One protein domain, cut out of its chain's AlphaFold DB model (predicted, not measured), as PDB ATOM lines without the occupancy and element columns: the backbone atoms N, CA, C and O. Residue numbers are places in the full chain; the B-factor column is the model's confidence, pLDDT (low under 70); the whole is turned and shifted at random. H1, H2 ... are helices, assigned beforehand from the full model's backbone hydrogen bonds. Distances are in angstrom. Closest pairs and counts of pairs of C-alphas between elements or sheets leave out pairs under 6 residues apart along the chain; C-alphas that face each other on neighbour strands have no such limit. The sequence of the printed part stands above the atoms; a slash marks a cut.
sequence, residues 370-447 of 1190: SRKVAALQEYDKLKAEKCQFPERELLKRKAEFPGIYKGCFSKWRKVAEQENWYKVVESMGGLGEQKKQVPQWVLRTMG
ATOM      1  N   SER A 370     -16.057 -13.482 -66.267       81.06
ATOM      2  CA  SER A 370     -17.188 -14.365 -65.927       81.06
ATOM      3  C   SER A 370     -18.358 -14.229 -66.910       81.06
ATOM      4  O   SER A 370     -18.796 -15.217 -67.491       81.06
ATOM      5  N   ARG A 371     -18.796 -12.997 -67.209       83.06
ATOM      6  CA  ARG A 371     -19.853 -12.743 -68.210       83.06
ATOM      7  C   ARG A 371     -19.452 -13.116 -69.643       83.06
ATOM      8  O   ARG A 371     -20.332 -13.384 -70.453       83.06
ATOM      9  N   LYS A 372     -18.154 -13.148 -69.978       84.81
ATOM     10  CA  LYS A 372     -17.685 -13.678 -71.272       84.81
ATOM     11  C   LYS A 372     -17.793 -15.198 -71.339       84.81
ATOM     12  O   LYS A 372     -18.163 -15.706 -72.387       84.81
ATOM     13  N   VAL A 373     -17.475 -15.896 -70.246       85.50
ATOM     14  CA  VAL A 373     -17.605 -17.358 -70.157       85.50
ATOM     15  C   VAL A 373     -19.078 -17.764 -70.185       85.50
ATOM     16  O   VAL A 373     -19.430 -18.579 -71.024       85.50
ATOM     17  N   ALA A 374     -19.960 -17.108 -69.424       85.62
ATOM     18  CA  ALA A 374     -21.404 -17.368 -69.484       85.62
ATOM     19  C   ALA A 374     -21.990 -17.170 -70.903       85.62
ATOM     20  O   ALA A 374     -22.718 -18.022 -71.405       85.62
ATOM     21  N   ALA A 375     -21.604 -16.089 -71.596       84.81
ATOM     22  CA  ALA A 375     -22.016 -15.838 -72.982       84.81
ATOM     23  C   ALA A 375     -21.417 -16.826 -74.007       84.81
ATOM     24  O   ALA A 375     -21.907 -16.900 -75.134       84.81
ATOM     25  N   LEU A 376     -20.350 -17.553 -73.651       85.94
ATOM     26  CA  LEU A 376     -19.830 -18.669 -74.443       85.94
ATOM     27  C   LEU A 376     -20.543 -19.976 -74.090       85.94
ATOM     28  O   LEU A 376     -20.954 -20.667 -75.005       85.94
ATOM     29  N   GLN A 377     -20.787 -20.274 -72.813       87.38
ATOM     30  CA  GLN A 377     -21.510 -21.475 -72.379       87.38
ATOM     31  C   GLN A 377     -22.926 -21.538 -72.970       87.38
ATOM     32  O   GLN A 377     -23.314 -22.574 -73.499       87.38
ATOM     33  N   GLU A 378     -23.664 -20.425 -72.990       86.25
ATOM     34  CA  GLU A 378     -24.988 -20.374 -73.632       86.25
ATOM     35  C   GLU A 378     -24.892 -20.497 -75.171       86.25
ATOM     36  O   GLU A 378     -25.767 -21.066 -75.817       86.25
ATOM     37  N   TYR A 379     -23.792 -20.033 -75.781       84.31
ATOM     38  CA  TYR A 379     -23.507 -20.227 -77.211       84.31
ATOM     39  C   TYR A 379     -23.120 -21.679 -77.542       84.31
ATOM     40  O   TYR A 379     -23.465 -22.192 -78.608       84.31
ATOM     41  N   ASP A 380     -22.410 -22.342 -76.630       84.06
ATOM     42  CA  ASP A 380     -22.031 -23.749 -76.701       84.06
ATOM     43  C   ASP A 380     -23.287 -24.635 -76.548       84.06
ATOM     44  O   ASP A 380     -23.500 -25.532 -77.367       84.06
ATOM     45  N   LYS A 381     -24.179 -24.302 -75.601       86.38
ATOM     46  CA  LYS A 381     -25.489 -24.936 -75.379       86.38
ATOM     47  C   LYS A 381     -26.425 -24.802 -76.586       86.38
ATOM     48  O   LYS A 381     -26.829 -25.818 -77.140       86.38
ATOM     49  N   LEU A 382     -26.680 -23.583 -77.074       84.00
ATOM     50  CA  LEU A 382     -27.527 -23.362 -78.258       84.00
ATOM     51  C   LEU A 382     -26.986 -24.081 -79.511       84.00
ATOM     52  O   LEU A 382     -27.752 -24.461 -80.397       84.00
ATOM     53  N   LYS A 383     -25.663 -24.294 -79.604       82.19
ATOM     54  CA  LYS A 383     -25.058 -25.105 -80.671       82.19
ATOM     55  C   LYS A 383     -25.302 -26.610 -80.467       82.19
ATOM     56  O   LYS A 383     -25.510 -27.312 -81.454       82.19
ATOM     57  N   ALA A 384     -25.276 -27.110 -79.229       83.00
ATOM     58  CA  ALA A 384     -25.621 -28.498 -78.908       83.00
ATOM     59  C   ALA A 384     -27.110 -28.797 -79.181       83.00
ATOM     60  O   ALA A 384     -27.433 -29.829 -79.763       83.00
ATOM     61  N   GLU A 385     -27.990 -27.832 -78.905       85.38
ATOM     62  CA  GLU A 385     -29.429 -27.827 -79.233       85.38
ATOM     63  C   GLU A 385     -29.721 -27.689 -80.749       85.38
ATOM     64  O   GLU A 385     -30.851 -27.437 -81.158       85.38
ATOM     65  N   LYS A 386     -28.705 -27.854 -81.612       80.75
ATOM     66  CA  LYS A 386     -28.781 -27.799 -83.085       80.75
ATOM     67  C   LYS A 386     -29.361 -26.494 -83.663       80.75
ATOM     68  O   LYS A 386     -29.809 -26.479 -84.812       80.75
ATOM     69  N   CYS A 387     -29.302 -25.372 -82.937       77.12
ATOM     70  CA  CYS A 387     -29.679 -24.069 -83.491       77.12
ATOM     71  C   CYS A 387     -28.827 -23.748 -84.736       77.12
ATOM     72  O   CYS A 387     -27.597 -23.808 -84.684       77.12
ATOM     73  N   GLN A 388     -29.456 -23.349 -85.849       72.62
ATOM     74  CA  GLN A 388     -28.726 -22.980 -87.075       72.62
ATOM     75  C   GLN A 388     -27.877 -21.708 -86.909       72.62
ATOM     76  O   GLN A 388     -26.826 -21.574 -87.534       72.62
ATOM     77  N   PHE A 389     -28.321 -20.752 -86.082       80.62
ATOM     78  CA  PHE A 389     -27.684 -19.436 -85.952       80.62
ATOM     79  C   PHE A 389     -27.563 -18.956 -84.489       80.62
ATOM     80  O   PHE A 389     -28.058 -17.873 -84.166       80.62
ATOM     81  N   PRO A 390     -26.854 -19.681 -83.601       78.50
ATOM     82  CA  PRO A 390     -26.737 -19.322 -82.184       78.50
ATOM     83  C   PRO A 390     -26.102 -17.935 -81.955       78.50
ATOM     84  O   PRO A 390     -26.443 -17.248 -80.994       78.50
ATOM     85  N   GLU A 391     -25.259 -17.449 -82.881       79.06
ATOM     86  CA  GLU A 391     -24.757 -16.064 -82.846       79.06
ATOM     87  C   GLU A 391     -25.887 -15.029 -83.004       79.06
ATOM     88  O   GLU A 391     -25.827 -13.963 -82.397       79.06
ATOM     89  N   ARG A 392     -26.904 -15.306 -83.838       79.12
ATOM     90  CA  ARG A 392     -28.049 -14.402 -84.051       79.12
ATOM     91  C   ARG A 392     -28.977 -14.401 -82.842       79.12
ATOM     92  O   ARG A 392     -29.436 -13.329 -82.462       79.12
ATOM     93  N   GLU A 393     -29.208 -15.560 -82.228       79.81
ATOM     94  CA  GLU A 393     -30.145 -15.690 -81.110       79.81
ATOM     95  C   GLU A 393     -29.647 -14.961 -79.856       79.81
ATOM     96  O   GLU A 393     -30.352 -14.123 -79.291       79.81
ATOM     97  N   LEU A 394     -28.368 -15.130 -79.503       77.44
ATOM     98  CA  LEU A 394     -27.755 -14.344 -78.428       77.44
ATOM     99  C   LEU A 394     -27.705 -12.844 -78.757       77.44
ATOM    100  O   LEU A 394     -27.872 -12.010 -77.871       77.44
ATOM    101  N   LEU A 395     -27.564 -12.465 -80.034       77.88
ATOM    102  CA  LEU A 395     -27.656 -11.062 -80.455       77.88
ATOM    103  C   LEU A 395     -29.084 -10.477 -80.416       77.88
ATOM    104  O   LEU A 395     -29.206  -9.256 -80.577       77.88
ATOM    105  N   LYS A 396     -30.127 -11.278 -80.162       80.69
ATOM    106  CA  LYS A 396     -31.438 -10.794 -79.691       80.69
ATOM    107  C   LYS A 396     -31.420 -10.597 -78.169       80.69
ATOM    108  O   LYS A 396     -31.769  -9.514 -77.705       80.69
ATOM    109  N   ARG A 397     -30.894 -11.569 -77.404       75.62
ATOM    110  CA  ARG A 397     -30.723 -11.564 -75.925       75.62
ATOM    111  C   ARG A 397     -29.654 -10.567 -75.403       75.62
ATOM    112  O   ARG A 397     -28.957 -10.803 -74.419       75.62
ATOM    113  N   LYS A 398     -29.532  -9.388 -76.028       65.62
ATOM    114  CA  LYS A 398     -28.571  -8.326 -75.659       65.62
ATOM    115  C   LYS A 398     -28.835  -7.665 -74.304       65.62
ATOM    116  O   LYS A 398     -27.901  -7.092 -73.753       65.62
ATOM    117  N   ALA A 399     -30.067  -7.703 -73.796       65.38
ATOM    118  CA  ALA A 399     -30.392  -7.184 -72.463       65.38
ATOM    119  C   ALA A 399     -29.722  -8.023 -71.357       65.38
ATOM    120  O   ALA A 399     -29.179  -7.484 -70.398       65.38
ATOM    121  N   GLU A 400     -29.699  -9.341 -71.555       67.19
ATOM    122  CA  GLU A 400     -29.108 -10.345 -70.669       67.19
ATOM    123  C   GLU A 400     -27.571 -10.370 -70.776       67.19
ATOM    124  O   GLU A 400     -26.859 -10.383 -69.770       67.19
ATOM    125  N   PHE A 401     -27.046 -10.254 -72.004       68.62
ATOM    126  CA  PHE A 401     -25.607 -10.232 -72.300       68.62
ATOM    127  C   PHE A 401     -25.132  -8.870 -72.867       68.62
ATOM    128  O   PHE A 401     -24.677  -8.789 -74.014       68.62
ATOM    129  N   PRO A 402     -25.192  -7.765 -72.097       62.12
ATOM    130  CA  PRO A 402     -24.929  -6.422 -72.614       62.12
ATOM    131  C   PRO A 402     -23.472  -6.240 -73.057       62.12
ATOM    132  O   PRO A 402     -22.540  -6.350 -72.264       62.12
ATOM    133  N   GLY A 403     -23.273  -5.903 -74.337       65.94
ATOM    134  CA  GLY A 403     -21.956  -5.632 -74.929       65.94
ATOM    135  C   GLY A 403     -21.396  -6.726 -75.846       65.94
ATOM    136  O   GLY A 403     -20.296  -6.551 -76.378       65.94
ATOM    137  N   ILE A 404     -22.127  -7.821 -76.083       72.81
ATOM    138  CA  ILE A 404     -21.770  -8.799 -77.125       72.81
ATOM    139  C   ILE A 404     -21.997  -8.244 -78.543       72.81
ATOM    140  O   ILE A 404     -22.912  -7.461 -78.803       72.81
ATOM    141  N   TYR A 405     -21.164  -8.680 -79.487       74.75
ATOM    142  CA  TYR A 405     -21.286  -8.418 -80.925       74.75
ATOM    143  C   TYR A 405     -20.876  -9.683 -81.703       74.75
ATOM    144  O   TYR A 405     -20.195 -10.540 -81.150       74.75
ATOM    145  N   LYS A 406     -21.246  -9.826 -82.987       71.56
ATOM    146  CA  LYS A 406     -21.039 -11.081 -83.759       71.56
ATOM    147  C   LYS A 406     -19.605 -11.636 -83.668       71.56
ATOM    148  O   LYS A 406     -19.387 -12.804 -83.388       71.56
ATOM    149  N   GLY A 407     -18.606 -10.765 -83.810       70.06
ATOM    150  CA  GLY A 407     -17.188 -11.116 -83.671       70.06
ATOM    151  C   GLY A 407     -16.683 -11.345 -82.235       70.06
ATOM    152  O   GLY A 407     -15.467 -11.284 -82.040       70.06
ATOM    153  N   CYS A 408     -17.564 -11.528 -81.247       74.75
ATOM    154  CA  CYS A 408     -17.229 -12.048 -79.921       74.75
ATOM    155  C   CYS A 408     -16.984 -13.552 -80.003       74.75
ATOM    156  O   CYS A 408     -15.860 -13.970 -79.771       74.75
ATOM    157  N   PHE A 409     -17.985 -14.348 -80.388       78.75
ATOM    158  CA  PHE A 409     -17.977 -15.812 -80.253       78.75
ATOM    159  C   PHE A 409     -16.750 -16.467 -80.906       78.75
ATOM    160  O   PHE A 409     -15.956 -17.121 -80.233       78.75
ATOM    161  N   SER A 410     -16.504 -16.170 -82.185       73.69
ATOM    162  CA  SER A 410     -15.345 -16.664 -82.950       73.69
ATOM    163  C   SER A 410     -13.969 -16.228 -82.420       73.69
ATOM    164  O   SER A 410     -12.978 -16.915 -82.661       73.69
ATOM    165  N   LYS A 411     -13.870 -15.099 -81.703       73.88
ATOM    166  CA  LYS A 411     -12.598 -14.607 -81.135       73.88
ATOM    167  C   LYS A 411     -12.414 -15.000 -79.677       73.88
ATOM    168  O   LYS A 411     -11.290 -15.239 -79.254       73.88
ATOM    169  N   TRP A 412     -13.495 -15.017 -78.909       81.88
ATOM    170  CA  TRP A 412     -13.484 -15.313 -77.488       81.88
ATOM    171  C   TRP A 412     -13.422 -16.812 -77.244       81.88
ATOM    172  O   TRP A 412     -12.637 -17.169 -76.386       81.88
ATOM    173  N   ARG A 413     -14.101 -17.685 -78.011       79.56
ATOM    174  CA  ARG A 413     -13.945 -19.143 -77.819       79.56
ATOM    175  C   ARG A 413     -12.487 -19.574 -78.042       79.56
ATOM    176  O   ARG A 413     -11.874 -20.124 -77.139       79.56
ATOM    177  N   LYS A 414     -11.868 -19.145 -79.151       78.31
ATOM    178  CA  LYS A 414     -10.449 -19.431 -79.453       78.31
ATOM    179  C   LYS A 414      -9.457 -18.908 -78.405       78.31
ATOM    180  O   LYS A 414      -8.414 -19.518 -78.198       78.31
ATOM    181  N   VAL A 415      -9.745 -17.779 -77.752       76.00
ATOM    182  CA  VAL A 415      -8.903 -17.272 -76.649       76.00
ATOM    183  C   VAL A 415      -9.261 -17.947 -75.320       76.00
ATOM    184  O   VAL A 415      -8.368 -18.190 -74.525       76.00
ATOM    185  N   ALA A 416     -10.520 -18.321 -75.094       79.75
ATOM    186  CA  ALA A 416     -10.977 -19.052 -73.916       79.75
ATOM    187  C   ALA A 416     -10.406 -20.473 -73.846       79.75
ATOM    188  O   ALA A 416     -10.033 -20.913 -72.763       79.75
ATOM    189  N   GLU A 417     -10.282 -21.138 -74.995       78.75
ATOM    190  CA  GLU A 417      -9.546 -22.391 -75.183       78.75
ATOM    191  C   GLU A 417      -8.043 -22.188 -74.900       78.75
ATOM    192  O   GLU A 417      -7.456 -22.911 -74.106       78.75
ATOM    193  N   GLN A 418      -7.413 -21.165 -75.494       76.00
ATOM    194  CA  GLN A 418      -5.964 -20.923 -75.360       76.00
ATOM    195  C   GLN A 418      -5.520 -20.403 -73.982       76.00
ATOM    196  O   GLN A 418      -4.378 -20.618 -73.586       76.00
ATOM    197  N   GLU A 419      -6.391 -19.695 -73.264       77.38
ATOM    198  CA  GLU A 419      -6.136 -19.099 -71.948       77.38
ATOM    199  C   GLU A 419      -6.933 -19.795 -70.820       77.38
ATOM    200  O   GLU A 419      -7.024 -19.246 -69.722       77.38
ATOM    201  N   ASN A 420      -7.531 -20.970 -71.070       79.62
ATOM    202  CA  ASN A 420      -8.329 -21.761 -70.116       79.62
ATOM    203  C   ASN A 420      -9.396 -20.952 -69.337       79.62
ATOM    204  O   ASN A 420      -9.576 -21.138 -68.132       79.62
ATOM    205  N   TRP A 421     -10.127 -20.044 -70.004       83.00
ATOM    206  CA  TRP A 421     -11.060 -19.115 -69.334       83.00
ATOM    207  C   TRP A 421     -12.134 -19.825 -68.502       83.00
ATOM    208  O   TRP A 421     -12.481 -19.323 -67.436       83.00
ATOM    209  N   TYR A 422     -12.643 -20.968 -68.971       83.69
ATOM    210  CA  TYR A 422     -13.662 -21.756 -68.272       83.69
ATOM    211  C   TYR A 422     -13.142 -22.203 -66.892       83.69
ATOM    212  O   TYR A 422     -13.662 -21.745 -65.876       83.69
ATOM    213  N   LYS A 423     -12.025 -22.949 -66.851       77.25
ATOM    214  CA  LYS A 423     -11.362 -23.373 -65.601       77.25
ATOM    215  C   LYS A 423     -10.895 -22.201 -64.727       77.25
ATOM    216  O   LYS A 423     -10.916 -22.288 -63.504       77.25
ATOM    217  N   VAL A 424     -10.508 -21.075 -65.332       74.44
ATOM    218  CA  VAL A 424     -10.147 -19.839 -64.611       74.44
ATOM    219  C   VAL A 424     -11.351 -19.188 -63.915       74.44
ATOM    220  O   VAL A 424     -11.175 -18.600 -62.851       74.44
ATOM    221  N   VAL A 425     -12.556 -19.260 -64.484       81.00
ATOM    222  CA  VAL A 425     -13.783 -18.738 -63.854       81.00
ATOM    223  C   VAL A 425     -14.352 -19.733 -62.840       81.00
ATOM    224  O   VAL A 425     -14.807 -19.311 -61.787       81.00
ATOM    225  N   GLU A 426     -14.248 -21.030 -63.112       76.88
ATOM    226  CA  GLU A 426     -14.602 -22.130 -62.206       76.88
ATOM    227  C   GLU A 426     -13.729 -22.131 -60.935       76.88
ATOM    228  O   GLU A 426     -14.231 -21.918 -59.835       76.88
ATOM    229  N   SER A 427     -12.402 -22.250 -61.075       67.44
ATOM    230  CA  SER A 427     -11.463 -22.278 -59.938       67.44
ATOM    231  C   SER A 427     -11.257 -20.910 -59.260       67.44
ATOM    232  O   SER A 427     -10.648 -20.844 -58.194       67.44
ATOM    233  N   MET A 428     -11.680 -19.792 -59.871       66.62
ATOM    234  CA  MET A 428     -11.456 -18.435 -59.335       66.62
ATOM    235  C   MET A 428     -12.567 -17.432 -59.706       66.62
ATOM    236  O   MET A 428     -12.278 -16.331 -60.196       66.62
ATOM    237  N   GLY A 429     -13.836 -17.757 -59.443       67.62
ATOM    238  CA  GLY A 429     -14.993 -16.917 -59.808       67.62
ATOM    239  C   GLY A 429     -14.821 -15.423 -59.496       67.62
ATOM    240  O   GLY A 429     -14.978 -14.581 -60.382       67.62
ATOM    241  N   GLY A 430     -14.355 -15.082 -58.288       69.75
ATOM    242  CA  GLY A 430     -14.090 -13.694 -57.883       69.75
ATOM    243  C   GLY A 430     -13.028 -12.960 -58.723       69.75
ATOM    244  O   GLY A 430     -13.141 -11.753 -58.942       69.75
ATOM    245  N   LEU A 431     -12.024 -13.654 -59.274       65.25
ATOM    246  CA  LEU A 431     -11.091 -13.048 -60.235       65.25
ATOM    247  C   LEU A 431     -11.775 -12.825 -61.592       65.25
ATOM    248  O   LEU A 431     -11.573 -11.779 -62.220       65.25
ATOM    249  N   GLY A 432     -12.618 -13.775 -62.009       68.88
ATOM    250  CA  GLY A 432     -13.449 -13.684 -63.208       68.88
ATOM    251  C   GLY A 432     -14.428 -12.505 -63.180       68.88
ATOM    252  O   GLY A 432     -14.636 -11.841 -64.198       68.88
ATOM    253  N   GLU A 433     -14.973 -12.186 -62.006       73.12
ATOM    254  CA  GLU A 433     -15.827 -11.017 -61.789       73.12
ATOM    255  C   GLU A 433     -15.063  -9.693 -61.678       73.12
ATOM    256  O   GLU A 433     -15.623  -8.634 -61.968       73.12
ATOM    257  N   GLN A 434     -13.798  -9.704 -61.257       66.69
ATOM    258  CA  GLN A 434     -13.012  -8.477 -61.107       66.69
ATOM    259  C   GLN A 434     -12.254  -8.066 -62.374       66.69
ATOM    260  O   GLN A 434     -11.942  -6.883 -62.534       66.69
ATOM    261  N   LYS A 435     -11.879  -9.011 -63.247       69.06
ATOM    262  CA  LYS A 435     -10.961  -8.762 -64.374       69.06
ATOM    263  C   LYS A 435     -11.633  -8.996 -65.731       69.06
ATOM    264  O   LYS A 435     -12.608  -9.725 -65.865       69.06
ATOM    265  N   LYS A 436     -11.114  -8.323 -66.764       71.81
ATOM    266  CA  LYS A 436     -11.654  -8.328 -68.144       71.81
ATOM    267  C   LYS A 436     -10.922  -9.303 -69.084       71.81
ATOM    268  O   LYS A 436     -11.358  -9.500 -70.217       71.81
ATOM    269  N   GLN A 437      -9.813  -9.878 -68.626       72.75
ATOM    270  CA  GLN A 437      -8.931 -10.828 -69.317       72.75
ATOM    271  C   GLN A 437      -8.148 -11.617 -68.256       72.75
ATOM    272  O   GLN A 437      -8.020 -11.131 -67.126       72.75
ATOM    273  N   VAL A 438      -7.597 -12.783 -68.603       67.38
ATOM    274  CA  VAL A 438      -6.777 -13.567 -67.666       67.38
ATOM    275  C   VAL A 438      -5.479 -12.807 -67.350       67.38
ATOM    276  O   VAL A 438      -4.803 -12.326 -68.265       67.38
ATOM    277  N   PRO A 439      -5.094 -12.632 -66.070       64.12
ATOM    278  CA  PRO A 439      -3.848 -11.951 -65.740       64.12
ATOM    279  C   PRO A 439      -2.616 -12.718 -66.227       64.12
ATOM    280  O   PRO A 439      -2.518 -13.934 -66.085       64.12
ATOM    281  N   GLN A 440      -1.609 -11.988 -66.708       59.47
ATOM    282  CA  GLN A 440      -0.402 -12.570 -67.311       59.47
ATOM    283  C   GLN A 440       0.413 -13.488 -66.375       59.47
ATOM    284  O   GLN A 440       1.243 -14.265 -66.847       59.47
ATOM    285  N   TRP A 441       0.215 -13.400 -65.058       60.09
ATOM    286  CA  TRP A 441       0.817 -14.337 -64.112       60.09
ATOM    287  C   TRP A 441       0.075 -15.680 -64.084       60.09
ATOM    288  O   TRP A 441       0.748 -16.699 -64.178       60.09
ATOM    289  N   VAL A 442      -1.266 -15.684 -64.104       64.75
ATOM    290  CA  VAL A 442      -2.098 -16.903 -64.184       64.75
ATOM    291  C   VAL A 442      -1.792 -17.682 -65.465       64.75
ATOM    292  O   VAL A 442      -1.549 -18.879 -65.399       64.75
ATOM    293  N   LEU A 443      -1.689 -17.005 -66.618       64.06
ATOM    294  CA  LEU A 443      -1.304 -17.654 -67.885       64.06
ATOM    295  C   LEU A 443       0.016 -18.437 -67.768       64.06
ATOM    296  O   LEU A 443       0.105 -19.571 -68.223       64.06
ATOM    297  N   ARG A 444       1.026 -17.862 -67.100       62.28
ATOM    298  CA  ARG A 444       2.313 -18.540 -66.864       62.28
ATOM    299  C   ARG A 444       2.184 -19.695 -65.873       62.28
ATOM    300  O   ARG A 444       2.787 -20.735 -66.095       62.28
ATOM    301  N   THR A 445       1.385 -19.533 -64.818       62.41
ATOM    302  CA  THR A 445       1.068 -20.605 -63.860       62.41
ATOM    303  C   THR A 445       0.414 -21.810 -64.540       62.41
ATOM    304  O   THR A 445       0.737 -22.940 -64.191       62.41
ATOM    305  N   MET A 446      -0.441 -21.583 -65.540       64.69
ATOM    306  CA  MET A 446      -1.096 -22.627 -66.344       64.69
ATOM    307  C   MET A 446      -0.210 -23.223 -67.451       64.69
ATOM    308  O   MET A 446      -0.685 -24.046 -68.224       64.69
ATOM    309  N   GLY A 447       1.046 -22.784 -67.593       62.47
ATOM    310  CA  GLY A 447       1.923 -23.222 -68.687       62.47
ATOM    311  C   GLY A 447       1.555 -22.671 -70.075       62.47
ATOM    312  O   GLY A 447       2.133 -23.106 -71.068       62.47
TER     313      GLY A 447
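AT A GLANCE: This is residues 370 to 447 of the 1190 residues of the protein "Hypothetical protein" of Symbiodinium microadriaticum (UniProt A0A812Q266). The longest helix, H1, is the core piece on which other helices gather: H3 starts next to the inner part of H1, at Leu 376, and crosses it steeply, and H4 comes back to the first residues of H1, with H1, H3 and H4 making a rough triangle. At one end of the long axis the short H2 folds back on the later part of H1; H5 packs on H1's first residues, and H6 lies at the far end of the axis, touching no helix. The printed part has 78 residues with six named helices in the order H1, H2, H3, H4, H5, H6 and no named strand; its class is all helix, with mostly crossed packing. By its radius of gyration of the C-alphas, 13.0 A, it is compact, while its outline is elongated, with spans of 38 by 22 by 20 A.

IN THESE COORDINATES: Find C-alpha 370 at (-17.188, -14.365, -65.927); from there H1 runs through residues 370 to 384, 21.0 A from first to last C-alpha. H2 follows at residues 390 to 394, 6.3 A long. Look next at C-alpha 409, at (-17.977, -15.812, -80.253), where H3 begins; it holds residues 409 to 418 and is 13.9 A long. Then come H4, residues 421 to 426, 8.5 A, and H5, residues 429 to 434, 8.8 A. H6, residues 440 to 445, 8.9 A, ends at C-alpha 445, at (1.068, -20.605, -63.860).

HOW THE PARTS SIT: Begin with H1, the hub, which touches four helices. With residues 379 to 383 alone it touches H2; the closest C-alphas, of Leu 382 and Pro 390, are 5.7 A apart. It touches H3, closest at the C-alphas of Leu 376 and Phe 409, 6.7 A, about perpendicular at 71 degrees, only just past steep. With residues 370 to 373 alone it touches H4, about perpendicular at 75 degrees; the closest C-alphas, of Ser 370 and Val 425, are 5.9 A apart. With residues 370 to 371 alone it touches H5 at a steep tilt of 58 degrees, opposite ways; the closest C-alphas, of Ser 370 and Gly 432, are 4.7 A apart. H3 and H4 are close but not clearly touching, the C-alphas of Ala 416 and Tyr 422 being closest at 6.8 A. H4 and H5 touch only at the corner, and only just, with 3 pairs of C-alphas within 8 A, the closest being Val 425 and Gly 432 at 5.1 A. H6 is apart from H1, H2, H3, H4 and H5. Every O i to N i+4 pair is within hydrogen-bond range in H2, H4 and H5; H1 has 10 of 11, H3 5 of 6 and H6 1 of 2.

THE WHOLE: The C-alphas farthest apart, of Gln 388 and Trp 441, are 38.4 A apart. The printed part has no cut. Look at residues 395 to 408 for the one long link, H2 to H3; the other links are tight. Confidence is under 70 at residues 398 to 403, 427 to 432, 434 to 435 and 438 to 447; the mean pLDDT of the printed part is 75.0.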